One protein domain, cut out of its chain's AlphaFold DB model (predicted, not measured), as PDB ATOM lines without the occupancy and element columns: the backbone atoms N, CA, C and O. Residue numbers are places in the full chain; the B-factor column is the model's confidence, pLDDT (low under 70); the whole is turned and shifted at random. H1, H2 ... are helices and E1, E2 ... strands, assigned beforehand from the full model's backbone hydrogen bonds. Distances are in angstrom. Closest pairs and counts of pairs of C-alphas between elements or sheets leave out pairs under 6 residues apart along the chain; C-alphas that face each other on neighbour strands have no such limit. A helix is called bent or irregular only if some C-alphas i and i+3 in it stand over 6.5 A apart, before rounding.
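AT A GLANCE: This is residues 5 to 125 of the 294 residues of an uncharacterized protein of Bifidobacterium tissieri (UniProt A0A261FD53). A twisted sheet of four strands has H1 over one face and H2 over the opposite face, while the helical hairpin of H3 and H4 reaches away from the sheet, with H4 passing beside H1. The printed part has 121 residues, with four named helices and four named strands in the order E1 E2 E3 H1 H2 E4 H3 H4. The sheet's order is E3 E2 E1 E4, antiparallel throughout, and the class is mixed. The whole is compact, with a radius of gyration of the C-alphas of 14.5 A and spans of 41 by 39 by 28 A.

IN THESE COORDINATES: The sheet holds E3, residues 26 to 32, 16.8 A long; E2, 15 to 20, 16.4 A; E1, 5 to 8, beginning at C-alpha 5 (150.182, 163.271, 149.965); and E4, 81 to 83. H1 is residues 52 to 60, H2 71 to 77, H3 85 to 97, 18.4 A, and H4 108 to 124, 22.4 A, ending at C-alpha 124 (152.706, 182.325, 153.327).

HOW THE PARTS SIT: E1, E2 and E3 form a meander, each strand the antiparallel neighbour of the one before. N 17 and O 30 of E2 and E3 are 3.0 A apart, N 7 and O 16 of E1 and E2 2.9 A, and N 8 and O 81 of E1 and E4 2.8 A, each within hydrogen-bond range. H1 runs along E2, at a height over the sheet of 10.1 A; H2 runs across the strands at 8.3 A. H3 and H4 touch, closest at the C-alphas of Ala 93 and Arg 110, 4.2 A, opposite ways at a shallow tilt of 30 degrees. H4, by residues 116 to 120 alone, only just touches H1, with 3 pairs of C-alphas within 8 A, the closest those of Leu 60 and Val 120, 7.0 A. H4 is irregular, C-alphas 110 and 113 being 8.2 A apart, and has a kink of 39 degrees near residue 115. Every O i to N i+4 pair is within range in H1, H2 and H3, and 11 of 13 in H4.

THE WHOLE: The C-alphas farthest apart, of Gly 23 and Gly 101, are 45.1 A apart. The printed part has no cut, and the link E3 to H1 is long, 19 residues. Mean pLDDT of the printed part is 79.2; it is under 70 at residues 22 to 23, 39 to 49, 67 to 72, 76 and 98 to 108.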
ATOM      1  N   GLU A   5     149.249 164.372 149.765       93.19
ATOM      2  CA  GLU A   5     150.182 163.271 149.965       93.19
ATOM      3  C   GLU A   5     150.775 162.847 148.618       93.19
ATOM      4  O   GLU A   5     150.091 162.832 147.597       93.19
ATOM      5  N   LEU A   6     152.058 162.487 148.604       94.19
ATOM      6  CA  LEU A   6     152.720 161.931 147.426       94.19
ATOM      7  C   LEU A   6     153.022 160.463 147.685       94.19
ATOM      8  O   LEU A   6     153.634 160.126 148.701       94.19
ATOM      9  N   ARG A   7     152.627 159.586 146.764       94.00
ATOM     10  CA  ARG A   7     152.854 158.142 146.880       94.00
ATOM     11  C   ARG A   7     153.599 157.608 145.669       94.00
ATOM     12  O   ARG A   7     153.203 157.850 144.538       94.00
ATOM     13  N   ILE A   8     154.665 156.850 145.906       91.75
ATOM     14  CA  ILE A   8     155.345 156.074 144.866       91.75
ATOM     15  C   ILE A   8     154.515 154.822 144.609       91.75
ATOM     16  O   ILE A   8     154.309 154.035 145.536       91.75
ATOM     17  N   ILE A   9     154.074 154.623 143.370       89.56
ATOM     18  CA  ILE A   9     153.295 153.444 142.988       89.56
ATOM     19  C   ILE A   9     154.183 152.194 143.036       89.56
ATOM     20  O   ILE A   9     155.312 152.169 142.540       89.56
ATOM     21  N   THR A  10     153.682 151.136 143.673       84.69
ATOM     22  CA  THR A  10     154.439 149.896 143.860       84.69
ATOM     23  C   THR A  10     154.723 149.222 142.515       84.69
ATOM     24  O   THR A  10     153.829 149.006 141.706       84.69
ATOM     25  N   GLY A  11     155.987 148.863 142.278       81.31
ATOM     26  CA  GLY A  11     156.414 148.201 141.040       81.31
ATOM     27  C   GLY A  11     156.648 149.143 139.856       81.31
ATOM     28  O   GLY A  11     157.135 148.683 138.825       81.31
ATOM     29  N   THR A  12     156.381 150.444 140.004       85.06
ATOM     30  CA  THR A  12     156.698 151.467 138.999       85.06
ATOM     31  C   THR A  12     157.602 152.552 139.594       85.06
ATOM     32  O   THR A  12     158.069 152.454 140.733       85.06
ATOM     33  N   ARG A  13     157.926 153.573 138.794       85.19
ATOM     34  CA  ARG A  13     158.582 154.801 139.266       85.19
ATOM     35  C   ARG A  13     157.627 155.988 139.296       85.19
ATOM     36  O   ARG A  13     158.083 157.103 139.537       85.19
ATOM     37  N   ASP A  14     156.341 155.751 139.073       90.69
ATOM     38  CA  ASP A  14     155.334 156.797 138.970       90.69
ATOM     39  C   ASP A  14     154.974 157.340 140.353       90.69
ATOM     40  O   ASP A  14     155.058 156.631 141.365       90.69
ATOM     41  N   ILE A  15     154.582 158.610 140.393       92.31
ATOM     42  CA  ILE A  15     154.183 159.292 141.624       92.31
ATOM     43  C   ILE A  15     152.708 159.645 141.523       92.31
ATOM     44  O   ILE A  15     152.315 160.355 140.611       92.31
ATOM     45  N   ALA A  16     151.898 159.194 142.468       92.94
ATOM     46  CA  ALA A  16     150.528 159.652 142.621       92.94
ATOM     47  C   ALA A  16     150.484 160.869 143.553       92.94
ATOM     48  O   ALA A  16     151.020 160.809 144.665       92.94
ATOM     49  N   LEU A  17     149.825 161.941 143.116       93.31
ATOM     50  CA  LEU A  17     149.441 163.061 143.974       93.31
ATOM     51  C   LEU A  17     148.035 162.810 144.503       93.31
ATOM     52  O   LEU A  17     147.096 162.604 143.735       93.31
ATOM     53  N   TRP A  18     147.913 162.839 145.821       92.56
ATOM     54  CA  TRP A  18     146.658 162.761 146.546       92.56
ATOM     55  C   TRP A  18     146.376 164.108 147.185       92.56
ATOM     56  O   TRP A  18     147.278 164.695 147.771       92.56
ATOM     57  N   VAL A  19     145.141 164.589 147.100       91.19
ATOM     58  CA  VAL A  19     144.735 165.896 147.630       91.19
ATOM     59  C   VAL A  19     143.540 165.714 148.546       91.19
ATOM     60  O   VAL A  19     142.642 164.920 148.255       91.19
ATOM     61  N   ALA A  20     143.549 166.426 149.669       87.56
ATOM     62  CA  ALA A  20     142.457 166.413 150.626       87.56
ATOM     63  C   ALA A  20     141.291 167.247 150.082       87.56
ATOM     64  O   ALA A  20     141.475 168.402 149.710       87.56
ATOM     65  N   GLY A  21     140.091 166.665 150.033       78.31
ATOM     66  CA  GLY A  21     138.864 167.430 149.792       78.31
ATOM     67  C   GLY A  21     138.394 168.188 151.040       78.31
ATOM     68  O   GLY A  21     138.978 168.061 152.116       78.31
ATOM     69  N   ASP A  22     137.267 168.897 150.932       68.62
ATOM     70  CA  ASP A  22     136.660 169.664 152.041       68.62
ATOM     71  C   ASP A  22     136.358 168.818 153.295       68.62
ATOM     72  O   ASP A  22     136.316 169.333 154.413       68.62
ATOM     73  N   GLY A  23     136.151 167.508 153.120       67.50
ATOM     74  CA  GLY A  23     135.947 166.540 154.205       67.50
ATOM     75  C   GLY A  23     137.235 165.991 154.831       67.50
ATOM     76  O   GLY A  23     137.160 165.169 155.740       67.50
ATOM     77  N   GLY A  24     138.410 166.402 154.347       73.50
ATOM     78  CA  GLY A  24     139.716 165.883 154.768       73.50
ATOM     79  C   GLY A  24     140.078 164.516 154.177       73.50
ATOM     80  O   GLY A  24     141.160 163.997 154.454       73.50
ATOM     81  N   GLU A  25     139.201 163.928 153.364       83.25
ATOM     82  CA  GLU A  25     139.469 162.675 152.661       83.25
ATOM     83  C   GLU A  25     140.454 162.917 151.514       83.25
ATOM     84  O   GLU A  25     140.242 163.785 150.664       83.25
ATOM     85  N   LEU A  26     141.547 162.151 151.513       86.31
ATOM     86  CA  LEU A  26     142.535 162.166 150.442       86.31
ATOM     87  C   LEU A  26     142.007 161.362 149.257       86.31
ATOM     88  O   LEU A  26     141.697 160.180 149.401       86.31
ATOM     89  N   ARG A  27     142.006 161.979 148.077       87.69
ATOM     90  CA  ARG A  27     141.733 161.313 146.798       87.69
ATOM     91  C   ARG A  27     142.893 161.515 145.829       87.69
ATOM     92  O   ARG A  27     143.521 162.578 145.875       87.69
ATOM     93  N   PRO A  28     143.196 160.547 144.959       88.44
ATOM     94  CA  PRO A  28     144.228 160.738 143.962       88.44
ATOM     95  C   PRO A  28     143.702 161.673 142.872       88.44
ATOM     96  O   PRO A  28     142.555 161.559 142.449       88.44
ATOM     97  N   VAL A  29     144.534 162.615 142.434       88.88
ATOM     98  CA  VAL A  29     144.161 163.588 141.393       88.88
ATOM     99  C   VAL A  29     144.917 163.366 140.091       88.88
ATOM    100  O   VAL A  29     144.370 163.635 139.026       88.88
ATOM    101  N   HIS A  30     146.150 162.850 140.165       89.62
ATOM    102  CA  HIS A  30     146.971 162.530 138.997       89.62
ATOM    103  C   HIS A  30     148.070 161.515 139.338       89.62
ATOM    104  O   HIS A  30     148.556 161.463 140.473       89.62
ATOM    105  N   VAL A  31     148.489 160.736 138.337       90.75
ATOM    106  CA  VAL A  31     149.666 159.857 138.396       90.75
ATOM    107  C   VAL A  31     150.711 160.369 137.413       90.75
ATOM    108  O   VAL A  31     150.523 160.301 136.203       90.75
ATOM    109  N   TYR A  32     151.824 160.856 137.951       89.25
ATOM    110  CA  TYR A  32     152.927 161.435 137.200       89.25
ATOM    111  C   TYR A  32     153.895 160.354 136.736       89.25
ATOM    112  O   TYR A  32     154.589 159.735 137.555       89.25
ATOM    113  N   GLY A  33     153.999 160.183 135.419       87.44
ATOM    114  CA  GLY A  33     155.038 159.351 134.811       87.44
ATOM    115  C   GLY A  33     156.436 159.957 134.981       87.44
ATOM    116  O   GLY A  33     156.577 161.133 135.318       87.44
ATOM    117  N   GLU A  34     157.499 159.193 134.705       81.62
ATOM    118  CA  GLU A  34     158.890 159.666 134.883       81.62
ATOM    119  C   GLU A  34     159.174 161.018 134.201       81.62
ATOM    120  O   GLU A  34     159.928 161.830 134.730       81.62
ATOM    121  N   HIS A  35     158.563 161.298 133.048       77.88
ATOM    122  CA  HIS A  35     158.767 162.556 132.320       77.88
ATOM    123  C   HIS A  35     158.056 163.768 132.941       77.88
ATOM    124  O   HIS A  35     158.493 164.895 132.725       77.88
ATOM    125  N   GLU A  36     157.009 163.544 133.732       83.75
ATOM    126  CA  GLU A  36     156.211 164.586 134.397       83.75
ATOM    127  C   GLU A  36     156.727 164.878 135.820       83.75
ATOM    128  O   GLU A  36     156.337 165.854 136.462       83.75
ATOM    129  N   GLN A  37     157.651 164.044 136.308       82.00
ATOM    130  CA  GLN A  37     158.299 164.170 137.613       82.00
ATOM    131  C   GLN A  37     159.526 165.083 137.609       82.00
ATOM    132  O   GLN A  37     160.111 165.286 138.668       82.00
ATOM    133  N   TYR A  38     159.966 165.615 136.463       75.00
ATOM    134  CA  TYR A  38     161.152 166.474 136.387       75.00
ATOM    135  C   TYR A  38     160.828 167.818 135.724       75.00
ATOM    136  O   TYR A  38     160.076 167.853 134.751       75.00
ATOM    137  N   PRO A  39     161.405 168.941 136.194       63.19
ATOM    138  CA  PRO A  39     161.267 170.214 135.497       63.19
ATOM    139  C   PRO A  39     161.958 170.130 134.128       63.19
ATOM    140  O   PRO A  39     163.172 169.934 134.058       63.19
ATOM    141  N   LEU A  40     161.194 170.283 133.044       59.97
ATOM    142  CA  LEU A  40     161.714 170.351 131.677       59.97
ATOM    143  C   LEU A  40     161.808 171.823 131.250       59.97
ATOM    144  O   LEU A  40     160.792 172.492 131.077       59.97
ATOM    145  N   THR A  41     163.027 172.337 131.043       53.84
ATOM    146  CA  THR A  41     163.285 173.771 130.763       53.84
ATOM    147  C   THR A  41     162.519 174.366 129.577       53.84
ATOM    148  O   THR A  41     162.363 175.580 129.505       53.84
ATOM    149  N   THR A  42     162.105 173.551 128.602       46.25
ATOM    150  CA  THR A  42     161.570 174.024 127.308       46.25
ATOM    151  C   THR A  42     160.137 173.598 127.011       46.25
ATOM    152  O   THR A  42     159.548 174.139 126.082       46.25
ATOM    153  N   ASP A  43     159.553 172.676 127.776       49.03
ATOM    154  CA  ASP A  43     158.214 172.144 127.476       49.03
ATOM    155  C   ASP A  43     157.074 172.994 128.063       49.03
ATOM    156  O   ASP A  43     155.958 172.979 127.546       49.03
ATOM    157  N   ARG A  44     157.375 173.856 129.048       45.25
ATOM    158  CA  ARG A  44     156.391 174.730 129.716       45.25
ATOM    159  C   ARG A  44     155.586 175.621 128.760       45.25
ATOM    160  O   ARG A  44     154.425 175.896 129.031       45.25
ATOM    161  N   TYR A  45     156.183 176.082 127.660       43.84
ATOM    162  CA  TYR A  45     155.517 176.995 126.720       43.84
ATOM    163  C   TYR A  45     154.941 176.309 125.477       43.84
ATOM    164  O   TYR A  45     154.205 176.951 124.731       43.84
ATOM    165  N   TYR A  46     155.266 175.034 125.238       43.94
ATOM    166  CA  TYR A  46     154.960 174.373 123.966       43.94
ATOM    167  C   TYR A  46     154.047 173.154 124.086       43.94
ATOM    168  O   TYR A  46     153.375 172.838 123.106       43.94
ATOM    169  N   THR A  47     153.995 172.474 125.237       52.25
ATOM    170  CA  THR A  47     153.325 171.162 125.319       52.25
ATOM    171  C   THR A  47     152.257 171.039 126.408       52.25
ATOM    172  O   THR A  47     151.532 170.052 126.389       52.25
ATOM    173  N   ASN A  48     152.085 172.043 127.285       62.31
ATOM    174  CA  ASN A  48     151.058 172.064 128.347       62.31
ATOM    175  C   ASN A  48     150.987 170.746 129.153       62.31
ATOM    176  O   ASN A  48     149.904 170.283 129.505       62.31
ATOM    177  N   LEU A  49     152.141 170.103 129.362       67.94
ATOM    178  CA  LEU A  49     152.225 168.811 130.038       67.94
ATOM    179  C   LEU A  49     152.103 168.989 131.560       67.94
ATOM    180  O   LEU A  49     152.676 169.950 132.087       67.94
ATOM    181  N   PRO A  50     151.428 168.058 132.259       78.19
ATOM    182  CA  PRO A  50     151.413 168.015 133.718       78.19
ATOM    183  C   PRO A  50     152.828 168.001 134.306       78.19
ATOM    184  O   PRO A  50     153.749 167.393 133.746       78.19
ATOM    185  N   ASN A  51     153.015 168.662 135.449       85.56
ATOM    186  CA  ASN A  51     154.291 168.649 136.155       85.56
ATOM    187  C   ASN A  51     154.077 168.575 137.661       85.56
ATOM    188  O   ASN A  51     153.574 169.517 138.265       85.56
ATOM    189  N   LEU A  52     154.574 167.498 138.270       89.19
ATOM    190  CA  LEU A  52     154.364 167.211 139.686       89.19
ATOM    191  C   LEU A  52     154.715 168.392 140.598       89.19
ATOM    192  O   LEU A  52     153.977 168.711 141.524       89.19
ATOM    193  N   PHE A  53     155.857 169.038 140.362       89.31
ATOM    194  CA  PHE A  53     156.327 170.107 141.236       89.31
ATOM    195  C   PHE A  53     155.543 171.404 141.046       89.31
ATOM    196  O   PHE A  53     155.352 172.130 142.016       89.31
ATOM    197  N   LEU A  54     155.098 171.697 139.822       86.50
ATOM    198  CA  LEU A  54     154.266 172.872 139.562       86.50
ATOM    199  C   LEU A  54     152.863 172.685 140.126       86.50
ATOM    200  O   LEU A  54     152.372 173.598 140.772       86.50
ATOM    201  N   ASP A  55     152.273 171.505 139.961       88.62
ATOM    202  CA  ASP A  55     150.936 171.213 140.478       88.62
ATOM    203  C   ASP A  55     150.931 171.222 142.016       88.62
ATOM    204  O   ASP A  55     150.005 171.734 142.641       88.62
ATOM    205  N   VAL A  56     152.007 170.740 142.653       91.50
ATOM    206  CA  VAL A  56     152.183 170.880 144.107       91.50
ATOM    207  C   VAL A  56     152.362 172.345 144.519       91.50
ATOM    208  O   VAL A  56     151.810 172.738 145.541       91.50
ATOM    209  N   LEU A  57     153.102 173.171 143.768       89.50
ATOM    210  CA  LEU A  57     153.184 174.609 144.072       89.50
ATOM    211  C   LEU A  57     151.825 175.295 143.932       89.50
ATOM    212  O   LEU A  57     151.467 176.076 144.803       89.50
ATOM    213  N   ASP A  58     151.066 174.962 142.893       87.50
ATOM    214  CA  ASP A  58     149.738 175.520 142.647       87.50
ATOM    215  C   ASP A  58     148.775 175.206 143.804       87.50
ATOM    216  O   ASP A  58     148.100 176.090 144.334       87.50
ATOM    217  N   LEU A  59     148.810 173.962 144.294       89.62
ATOM    218  CA  LEU A  59     148.108 173.547 145.511       89.62
ATOM    219  C   LEU A  59     148.564 174.316 146.756       89.62
ATOM    220  O   LEU A  59     147.753 174.704 147.601       89.62
ATOM    221  N   LEU A  60     149.874 174.511 146.910       90.00
ATOM    222  CA  LEU A  60     150.440 175.219 148.058       90.00
ATOM    223  C   LEU A  60     150.069 176.707 148.055       90.00
ATOM    224  O   LEU A  60     149.855 177.255 149.141       90.00
ATOM    225  N   ASP A  61     149.916 177.303 146.870       86.31
ATOM    226  CA  ASP A  61     149.426 178.667 146.641       86.31
ATOM    227  C   ASP A  61     147.912 178.809 146.898       86.31
ATOM    228  O   ASP A  61     147.391 179.925 146.965       86.31
ATOM    229  N   GLY A  62     147.214 177.692 147.131       81.44
ATOM    230  CA  GLY A  62     145.804 177.650 147.512       81.44
ATOM    231  C   GLY A  62     144.841 177.441 146.347       81.44
ATOM    232  O   GLY A  62     143.647 177.676 146.524       81.44
ATOM    233  N   ASN A  63     145.333 177.021 145.180       83.62
ATOM    234  CA  ASN A  63     144.478 176.652 144.057       83.62
ATOM    235  C   ASN A  63     143.969 175.215 144.214       83.62
ATOM    236  O   ASN A  63     144.649 174.347 144.765       83.62
ATOM    237  N   ASP A  64     142.756 174.965 143.723       79.75
ATOM    238  CA  ASP A  64     142.182 173.624 143.719       79.75
ATOM    239  C   ASP A  64     142.909 172.740 142.704       79.75
ATOM    240  O   ASP A  64     143.158 173.145 141.565       79.75
ATOM    241  N   ALA A  65     143.191 171.491 143.081       79.75
ATOM    242  CA  ALA A  65     143.705 170.527 142.117       79.75
ATOM    243  C   ALA A  65     142.697 170.301 140.989       79.75
ATOM    244  O   ALA A  65     141.502 170.091 141.216       79.75
ATOM    245  N   THR A  66     143.213 170.229 139.763       72.38
ATOM    246  CA  THR A  66     142.436 169.709 138.640       72.38
ATOM    247  C   THR A  66     142.255 168.208 138.843       72.38
ATOM    248  O   THR A  66     143.202 167.435 138.738       72.38
ATOM    249  N   VAL A  67     141.035 167.795 139.181       67.44
ATOM    250  CA  VAL A  67     140.716 166.385 139.426       67.44
ATOM    251  C   VAL A  67     140.480 165.688 138.096       67.44
ATOM    252  O   VAL A  67     139.543 166.029 137.372       67.44
ATOM    253  N   VAL A  68     141.300 164.684 137.798       68.88
ATOM    254  CA  VAL A  68     141.008 163.715 136.742       68.88
ATOM    255  C   VAL A  68     140.279 162.545 137.396       68.88
ATOM    256  O   VAL A  68     140.894 161.716 138.059       68.88
ATOM    257  N   ASP A  69     138.953 162.518 137.263       62.03
ATOM    258  CA  ASP A  69     138.125 161.430 137.793       62.03
ATOM    259  C   ASP A  69     138.257 160.196 136.885       62.03
ATOM    260  O   ASP A  69     137.581 160.070 135.861       62.03
ATOM    261  N   ASP A  70     139.219 159.331 137.210       69.38
ATOM    262  CA  ASP A  70     139.484 158.076 136.511       69.38
ATOM    263  C   ASP A  70     139.711 156.959 137.542       69.38
ATOM    264  O   ASP A  70     140.716 156.942 138.256       69.38
ATOM    265  N   GLU A  71     138.798 155.983 137.589       68.56
ATOM    266  CA  GLU A  71     138.875 154.797 138.462       68.56
ATOM    267  C   GLU A  71     140.216 154.040 138.325       68.56
ATOM    268  O   GLU A  71     140.661 153.332 139.238       68.56
ATOM    269  N   ARG A  72     140.908 154.191 137.185       66.25
ATOM    270  CA  ARG A  72     142.244 153.621 136.962       66.25
ATOM    271  C   ARG A  72     143.322 154.306 137.797       66.25
ATOM    272  O   ARG A  72     144.247 153.620 138.231       66.25
ATOM    273  N   ILE A  73     143.208 155.614 138.030       73.38
ATOM    274  CA  ILE A  73     144.125 156.390 138.876       73.38
ATOM    275  C   ILE A  73     143.976 155.924 140.326       73.38
ATOM    276  O   ILE A  73     144.982 155.606 140.961       73.38
ATOM    277  N   GLU A  74     142.743 155.799 140.826       74.88
ATOM    278  CA  GLU A  74     142.482 155.286 142.179       74.88
ATOM    279  C   GLU A  74     143.064 153.894 142.394       74.88
ATOM    280  O   GLU A  74     143.819 153.668 143.345       74.88
ATOM    281  N   THR A  75     142.772 152.977 141.473       73.62
ATOM    282  CA  THR A  75     143.260 151.601 141.566       73.62
ATOM    283  C   THR A  75     144.791 151.567 141.568       73.62
ATOM    284  O   THR A  75     145.391 150.929 142.433       73.62
ATOM    285  N   ALA A  76     145.443 152.296 140.657       69.62
ATOM    286  CA  ALA A  76     146.901 152.324 140.549       69.62
ATOM    287  C   ALA A  76     147.595 152.973 141.759       69.62
ATOM    288  O   ALA A  76     148.704 152.581 142.123       69.62
ATOM    289  N   ALA A  77     146.959 153.958 142.393       74.44
ATOM    290  CA  ALA A  77     147.553 154.734 143.474       74.44
ATOM    291  C   ALA A  77     147.333 154.132 144.879       74.44
ATOM    292  O   ALA A  77     147.978 154.569 145.839       74.44
ATOM    293  N   SER A  78     146.431 153.153 145.009       73.94
ATOM    294  CA  SER A  78     145.969 152.599 146.293       73.94
ATOM    295  C   SER A  78     147.063 151.919 147.137       73.94
ATOM    296  O   SER A  78     147.078 152.098 148.354       73.94
ATOM    297  N   ASP A  79     148.038 151.250 146.509       74.81
ATOM    298  CA  ASP A  79     149.100 150.473 147.182       74.81
ATOM    299  C   ASP A  79     150.474 151.182 147.229       74.81
ATOM    300  O   ASP A  79     151.532 150.545 147.327       74.81
ATOM    301  N   GLY A  80     150.505 152.510 147.090       81.31
ATOM    302  CA  GLY A  80     151.751 153.279 147.013       81.31
ATOM    303  C   GLY A  80     152.408 153.586 148.368       81.31
ATOM    304  O   GLY A  80     151.738 153.754 149.383       81.31
ATOM    305  N   LYS A  81     153.742 153.726 148.387       89.88
ATOM    306  CA  LYS A  81     154.494 154.182 149.576       89.88
ATOM    307  C   LYS A  81     154.593 155.704 149.608       89.88
ATOM    308  O   LYS A  81     155.047 156.296 148.630       89.88
ATOM    309  N   THR A  82     154.267 156.326 150.739       91.81
ATOM    310  CA  THR A  82     154.397 157.777 150.930       91.81
ATOM    311  C   THR A  82     155.841 158.252 150.737       91.81
ATOM    312  O   THR A  82     156.792 157.629 151.215       91.81
ATOM    313  N   VAL A  83     156.011 159.380 150.053       94.06
ATOM    314  CA  VAL A  83     157.291 160.060 149.844       94.06
ATOM    315  C   VAL A  83     157.111 161.557 150.077       94.06
ATOM    316  O   VAL A  83     156.084 162.125 149.742       94.06
ATOM    317  N   SER A  84     158.102 162.225 150.665       95.25
ATOM    318  CA  SER A  84     158.038 163.680 150.853       95.25
ATOM    319  C   SER A  84     158.420 164.438 149.582       95.25
ATOM    320  O   SER A  84     159.320 163.993 148.856       95.25
ATOM    321  N   LEU A  85     157.891 165.648 149.417       95.12
ATOM    322  CA  LEU A  85     158.301 166.584 148.371       95.12
ATOM    323  C   LEU A  85     159.816 166.846 148.389       95.12
ATOM    324  O   LEU A  85     160.466 166.814 147.344       95.12
ATOM    325  N   LYS A  86     160.404 167.030 149.578       95.25
ATOM    326  CA  LYS A  86     161.847 167.247 149.760       95.25
ATOM    327  C   LYS A  86     162.692 166.124 149.165       95.25
ATOM    328  O   LYS A  86     163.606 166.387 148.385       95.25
ATOM    329  N   ASN A  87     162.359 164.874 149.483       94.00
ATOM    330  CA  ASN A  87     163.043 163.702 148.928       94.00
ATOM    331  C   ASN A  87     162.890 163.614 147.402       94.00
ATOM    332  O   ASN A  87     163.843 163.247 146.717       94.00
ATOM    333  N   LEU A  88     161.727 163.965 146.844       92.06
ATOM    334  CA  LEU A  88     161.541 163.996 145.390       92.06
ATOM    335  C   LEU A  88     162.366 165.104 144.730       92.06
ATOM    336  O   LEU A  88     163.022 164.850 143.720       92.06
ATOM    337  N   ALA A  89     162.418 166.293 145.327       90.50
ATOM    338  CA  ALA A  89     163.257 167.383 144.846       90.50
ATOM    339  C   ALA A  89     164.754 167.020 144.898       90.50
ATOM    340  O   ALA A  89     165.495 167.308 143.960       90.50
ATOM    341  N   GLN A  90     165.199 166.318 145.945       89.62
ATOM    342  CA  GLN A  90     166.563 165.784 146.035       89.62
ATOM    343  C   GLN A  90     166.835 164.715 144.969       89.62
ATOM    344  O   GLN A  90     167.871 164.761 144.306       89.62
ATOM    345  N   ARG A  91     165.899 163.783 144.739       87.50
ATOM    346  CA  ARG A  91     166.001 162.794 143.649       87.50
ATOM    347  C   ARG A  91     166.109 163.472 142.280       87.50
ATOM    348  O   ARG A  91     166.926 163.050 141.465       87.50
ATOM    349  N   ALA A  92     165.335 164.531 142.042       82.12
ATOM    350  CA  ALA A  92     165.421 165.341 140.829       82.12
ATOM    351  C   ALA A  92     166.775 166.047 140.689       82.12
ATOM    352  O   ALA A  92     167.370 166.024 139.610       82.12
ATOM    353  N   ALA A  93     167.306 166.602 141.779       83.06
ATOM    354  CA  ALA A  93     168.628 167.215 141.791       83.06
ATOM    355  C   ALA A  93     169.747 166.206 141.472       83.06
ATOM    356  O   ALA A  93     170.648 166.525 140.693       83.06
ATOM    357  N   HIS A  94     169.676 164.985 142.014       82.06
ATOM    358  CA  HIS A  94     170.634 163.913 141.717       82.06
ATOM    359  C   HIS A  94     170.575 163.478 140.250       82.06
ATOM    360  O   HIS A  94     171.602 163.486 139.573       82.06
ATOM    361  N   ALA A  95     169.378 163.217 139.716       77.06
ATOM    362  CA  ALA A  95     169.206 162.871 138.302       77.06
ATOM    363  C   ALA A  95     169.760 163.963 137.359       77.06
ATOM    364  O   ALA A  95     170.364 163.667 136.327       77.06
ATOM    365  N   ALA A  96     169.625 165.237 137.742       74.19
ATOM    366  CA  ALA A  96     170.181 166.377 137.015       74.19
ATOM    367  C   ALA A  96     171.717 166.503 137.101       74.19
ATOM    368  O   ALA A  96     172.345 167.125 136.233       74.19
ATOM    369  N   ALA A  97     172.328 165.985 138.168       72.00
ATOM    370  CA  ALA A  97     173.772 166.001 138.386       72.00
ATOM    371  C   ALA A  97     174.477 164.862 137.635       72.00
ATOM    372  O   ALA A  97     175.531 165.099 137.047       72.00
ATOM    373  N   ASP A  98     173.851 163.683 137.564       66.44
ATOM    374  CA  ASP A  98     174.398 162.468 136.937       66.44
ATOM    375  C   ASP A  98     174.495 162.544 135.400       66.44
ATOM    376  O   ASP A  98     175.059 161.664 134.750       66.44
ATOM    377  N   GLY A  99     174.005 163.629 134.792       56.78
ATOM    378  CA  GLY A  99     174.346 163.977 133.416       56.78
ATOM    379  C   GLY A  99     173.734 163.056 132.363       56.78
ATOM    380  O   GLY A  99     174.386 162.786 131.355       56.78
ATOM    381  N   SER A 100     172.479 162.621 132.538       52.28
ATOM    382  CA  SER A 100     171.730 161.878 131.514       52.28
ATOM    383  C   SER A 100     171.532 162.729 130.242       52.28
ATOM    384  O   SER A 100     170.519 163.402 130.064       52.28
ATOM    385  N   GLY A 101     172.549 162.775 129.377       49.84
ATOM    386  CA  GLY A 101     172.549 163.261 127.989       49.84
ATOM    387  C   GLY A 101     172.159 164.720 127.714       49.84
ATOM    388  O   GLY A 101     172.301 165.166 126.579       49.84
ATOM    389  N   ASN A 102     171.650 165.478 128.690       53.59
ATOM    390  CA  ASN A 102     171.039 166.780 128.426       53.59
ATOM    391  C   ASN A 102     171.104 167.731 129.631       53.59
ATOM    392  O   ASN A 102     170.092 168.231 130.114       53.59
ATOM    393  N   ALA A 103     172.316 168.023 130.110       54.41
ATOM    394  CA  ALA A 103     172.571 168.890 131.270       54.41
ATOM    395  C   ALA A 103     171.917 170.291 131.193       54.41
ATOM    396  O   ALA A 103     171.735 170.944 132.217       54.41
ATOM    397  N   ARG A 104     171.537 170.758 129.991       56.16
ATOM    398  CA  ARG A 104     170.784 172.009 129.806       56.16
ATOM    399  C   ARG A 104     169.316 171.908 130.228       56.16
ATOM    400  O   ARG A 104     168.772 172.926 130.628       56.16
ATOM    401  N   ARG A 105     168.699 170.720 130.169       57.66
ATOM    402  CA  ARG A 105     167.266 170.508 130.453       57.66
ATOM    403  C   ARG A 105     166.905 170.462 131.936       57.66
ATOM    404  O   ARG A 105     165.729 170.547 132.252       57.66
ATOM    405  N   PHE A 106     167.896 170.347 132.819       60.00
ATOM    406  CA  PHE A 106     167.689 170.089 134.251       60.00
ATOM    407  C   PHE A 106     168.396 171.102 135.162       60.00
ATOM    408  O   PHE A 106     168.669 170.816 136.327       60.00
ATOM    409  N   LYS A 107     168.741 172.288 134.643       64.00
ATOM    410  CA  LYS A 107     169.480 173.299 135.415       64.00
ATOM    411  C   LYS A 107     168.719 173.722 136.678       64.00
ATOM    412  O   LYS A 107     169.335 173.834 137.735       64.00
ATOM    413  N   ASP A 108     167.398 173.853 136.574       65.75
ATOM    414  CA  ASP A 108     166.527 174.299 137.668       65.75
ATOM    415  C   ASP A 108     166.258 173.189 138.699       65.75
ATOM    416  O   ASP A 108     166.001 173.467 139.869       65.75
ATOM    417  N   ALA A 109     166.416 171.918 138.307       73.50
ATOM    418  CA  ALA A 109     166.226 170.771 139.195       73.50
ATOM    419  C   ALA A 109     167.275 170.707 140.325       73.50
ATOM    420  O   ALA A 109     166.986 170.201 141.406       73.50
ATOM    421  N   ARG A 110     168.482 171.257 140.116       75.94
ATOM    422  CA  ARG A 110     169.578 171.233 141.111       75.94
ATOM    423  C   ARG A 110     169.279 172.043 142.370       75.94
ATOM    424  O   ARG A 110     169.794 171.722 143.434       75.94
ATOM    425  N   SER A 111     168.472 173.090 142.241       82.56
ATOM    426  CA  SER A 111     168.068 173.978 143.335       82.56
ATOM    427  C   SER A 111     166.568 173.906 143.609       82.56
ATOM    428  O   SER A 111     166.025 174.799 144.252       82.56
ATOM    429  N   LEU A 112     165.887 172.865 143.122       85.69
ATOM    430  CA  LEU A 112     164.430 172.792 143.110       85.69
ATOM    431  C   LEU A 112     163.812 172.957 144.498       85.69
ATOM    432  O   LEU A 112     162.928 173.785 144.669       85.69
ATOM    433  N   TRP A 113     164.331 172.241 145.501       91.94
ATOM    434  CA  TRP A 113     163.854 172.384 146.878       91.94
ATOM    435  C   TRP A 113     163.974 173.827 147.378       91.94
ATOM    436  O   TRP A 113     163.016 174.353 147.926       91.94
ATOM    437  N   ALA A 114     165.118 174.476 147.141       91.00
ATOM    438  CA  ALA A 114     165.353 175.855 147.566       91.00
ATOM    439  C   ALA A 114     164.419 176.848 146.853       91.00
ATOM    440  O   ALA A 114     163.917 177.781 147.475       91.00
ATOM    441  N   LEU A 115     164.163 176.635 145.557       89.38
ATOM    442  CA  LEU A 115     163.234 177.451 144.774       89.38
ATOM    443  C   LEU A 115     161.799 177.306 145.290       89.38
ATOM    444  O   LEU A 115     161.145 178.315 145.537       89.38
ATOM    445  N   MET A 116     161.338 176.071 145.512       91.56
ATOM    446  CA  MET A 116     160.002 175.802 146.048       91.56
ATOM    447  C   MET A 116     159.848 176.340 147.471       91.56
ATOM    448  O   MET A 116     158.877 177.028 147.763       91.56
ATOM    449  N   SER A 117     160.822 176.088 148.352       94.06
ATOM    450  CA  SER A 117     160.769 176.573 149.733       94.06
ATOM    451  C   SER A 117     160.740 178.097 149.793       94.06
ATOM    452  O   SER A 117     159.999 178.656 150.592       94.06
ATOM    453  N   ASN A 118     161.511 178.770 148.932       93.06
ATOM    454  CA  ASN A 118     161.500 180.226 148.845       93.06
ATOM    455  C   ASN A 118     160.168 180.753 148.296       93.06
ATOM    456  O   ASN A 118     159.633 181.713 148.840       93.06
ATOM    457  N   HIS A 119     159.624 180.118 147.252       92.00
ATOM    458  CA  HIS A 119     158.311 180.467 146.702       92.00
ATOM    459  C   HIS A 119     157.233 180.406 147.784       92.00
ATOM    460  O   HIS A 119     156.569 181.406 148.036       92.00
ATOM    461  N   VAL A 120     157.121 179.277 148.490       92.62
ATOM    462  CA  VAL A 120     156.111 179.099 149.543       92.62
ATOM    463  C   VAL A 120     156.337 180.073 150.700       92.62
ATOM    464  O   VAL A 120     155.388 180.697 151.163       92.62
ATOM    465  N   ALA A 121     157.584 180.266 151.143       91.88
ATOM    466  CA  ALA A 121     157.887 181.195 152.233       91.88
ATOM    467  C   ALA A 121     157.434 182.632 151.926       91.88
ATOM    468  O   ALA A 121     156.932 183.311 152.818       91.88
ATOM    469  N   VAL A 122     157.575 183.085 150.676       90.75
ATOM    470  CA  VAL A 122     157.118 184.416 150.246       90.75
ATOM    471  C   VAL A 122     155.589 184.517 150.205       90.75
ATOM    472  O   VAL A 122     155.059 185.570 150.535       90.75
ATOM    473  N   HIS A 123     154.875 183.451 149.835       89.50
ATOM    474  CA  HIS A 123     153.407 183.471 149.723       89.50
ATOM    475  C   HIS A 123     152.685 183.311 151.069       89.50
ATOM    476  O   HIS A 123     151.567 183.805 151.252       89.50
ATOM    477  N   VAL A 124     153.303 182.598 152.014       91.56
ATOM    478  CA  VAL A 124     152.706 182.325 153.327       91.56
ATOM    479  C   VAL A 124     152.972 183.462 154.322       91.56
ATOM    480  O   VAL A 124     152.118 183.740 155.160       91.56
ATOM    481  N   ARG A 125     154.113 184.154 154.224       93.00
ATOM    482  CA  ARG A 125     154.418 185.323 155.065       93.00
ATOM    483  C   ARG A 125     153.613 186.532 154.624       93.00
ATOM    484  O   ARG A 125     153.673 186.914 153.457       93.00
TER     485      ARG A 125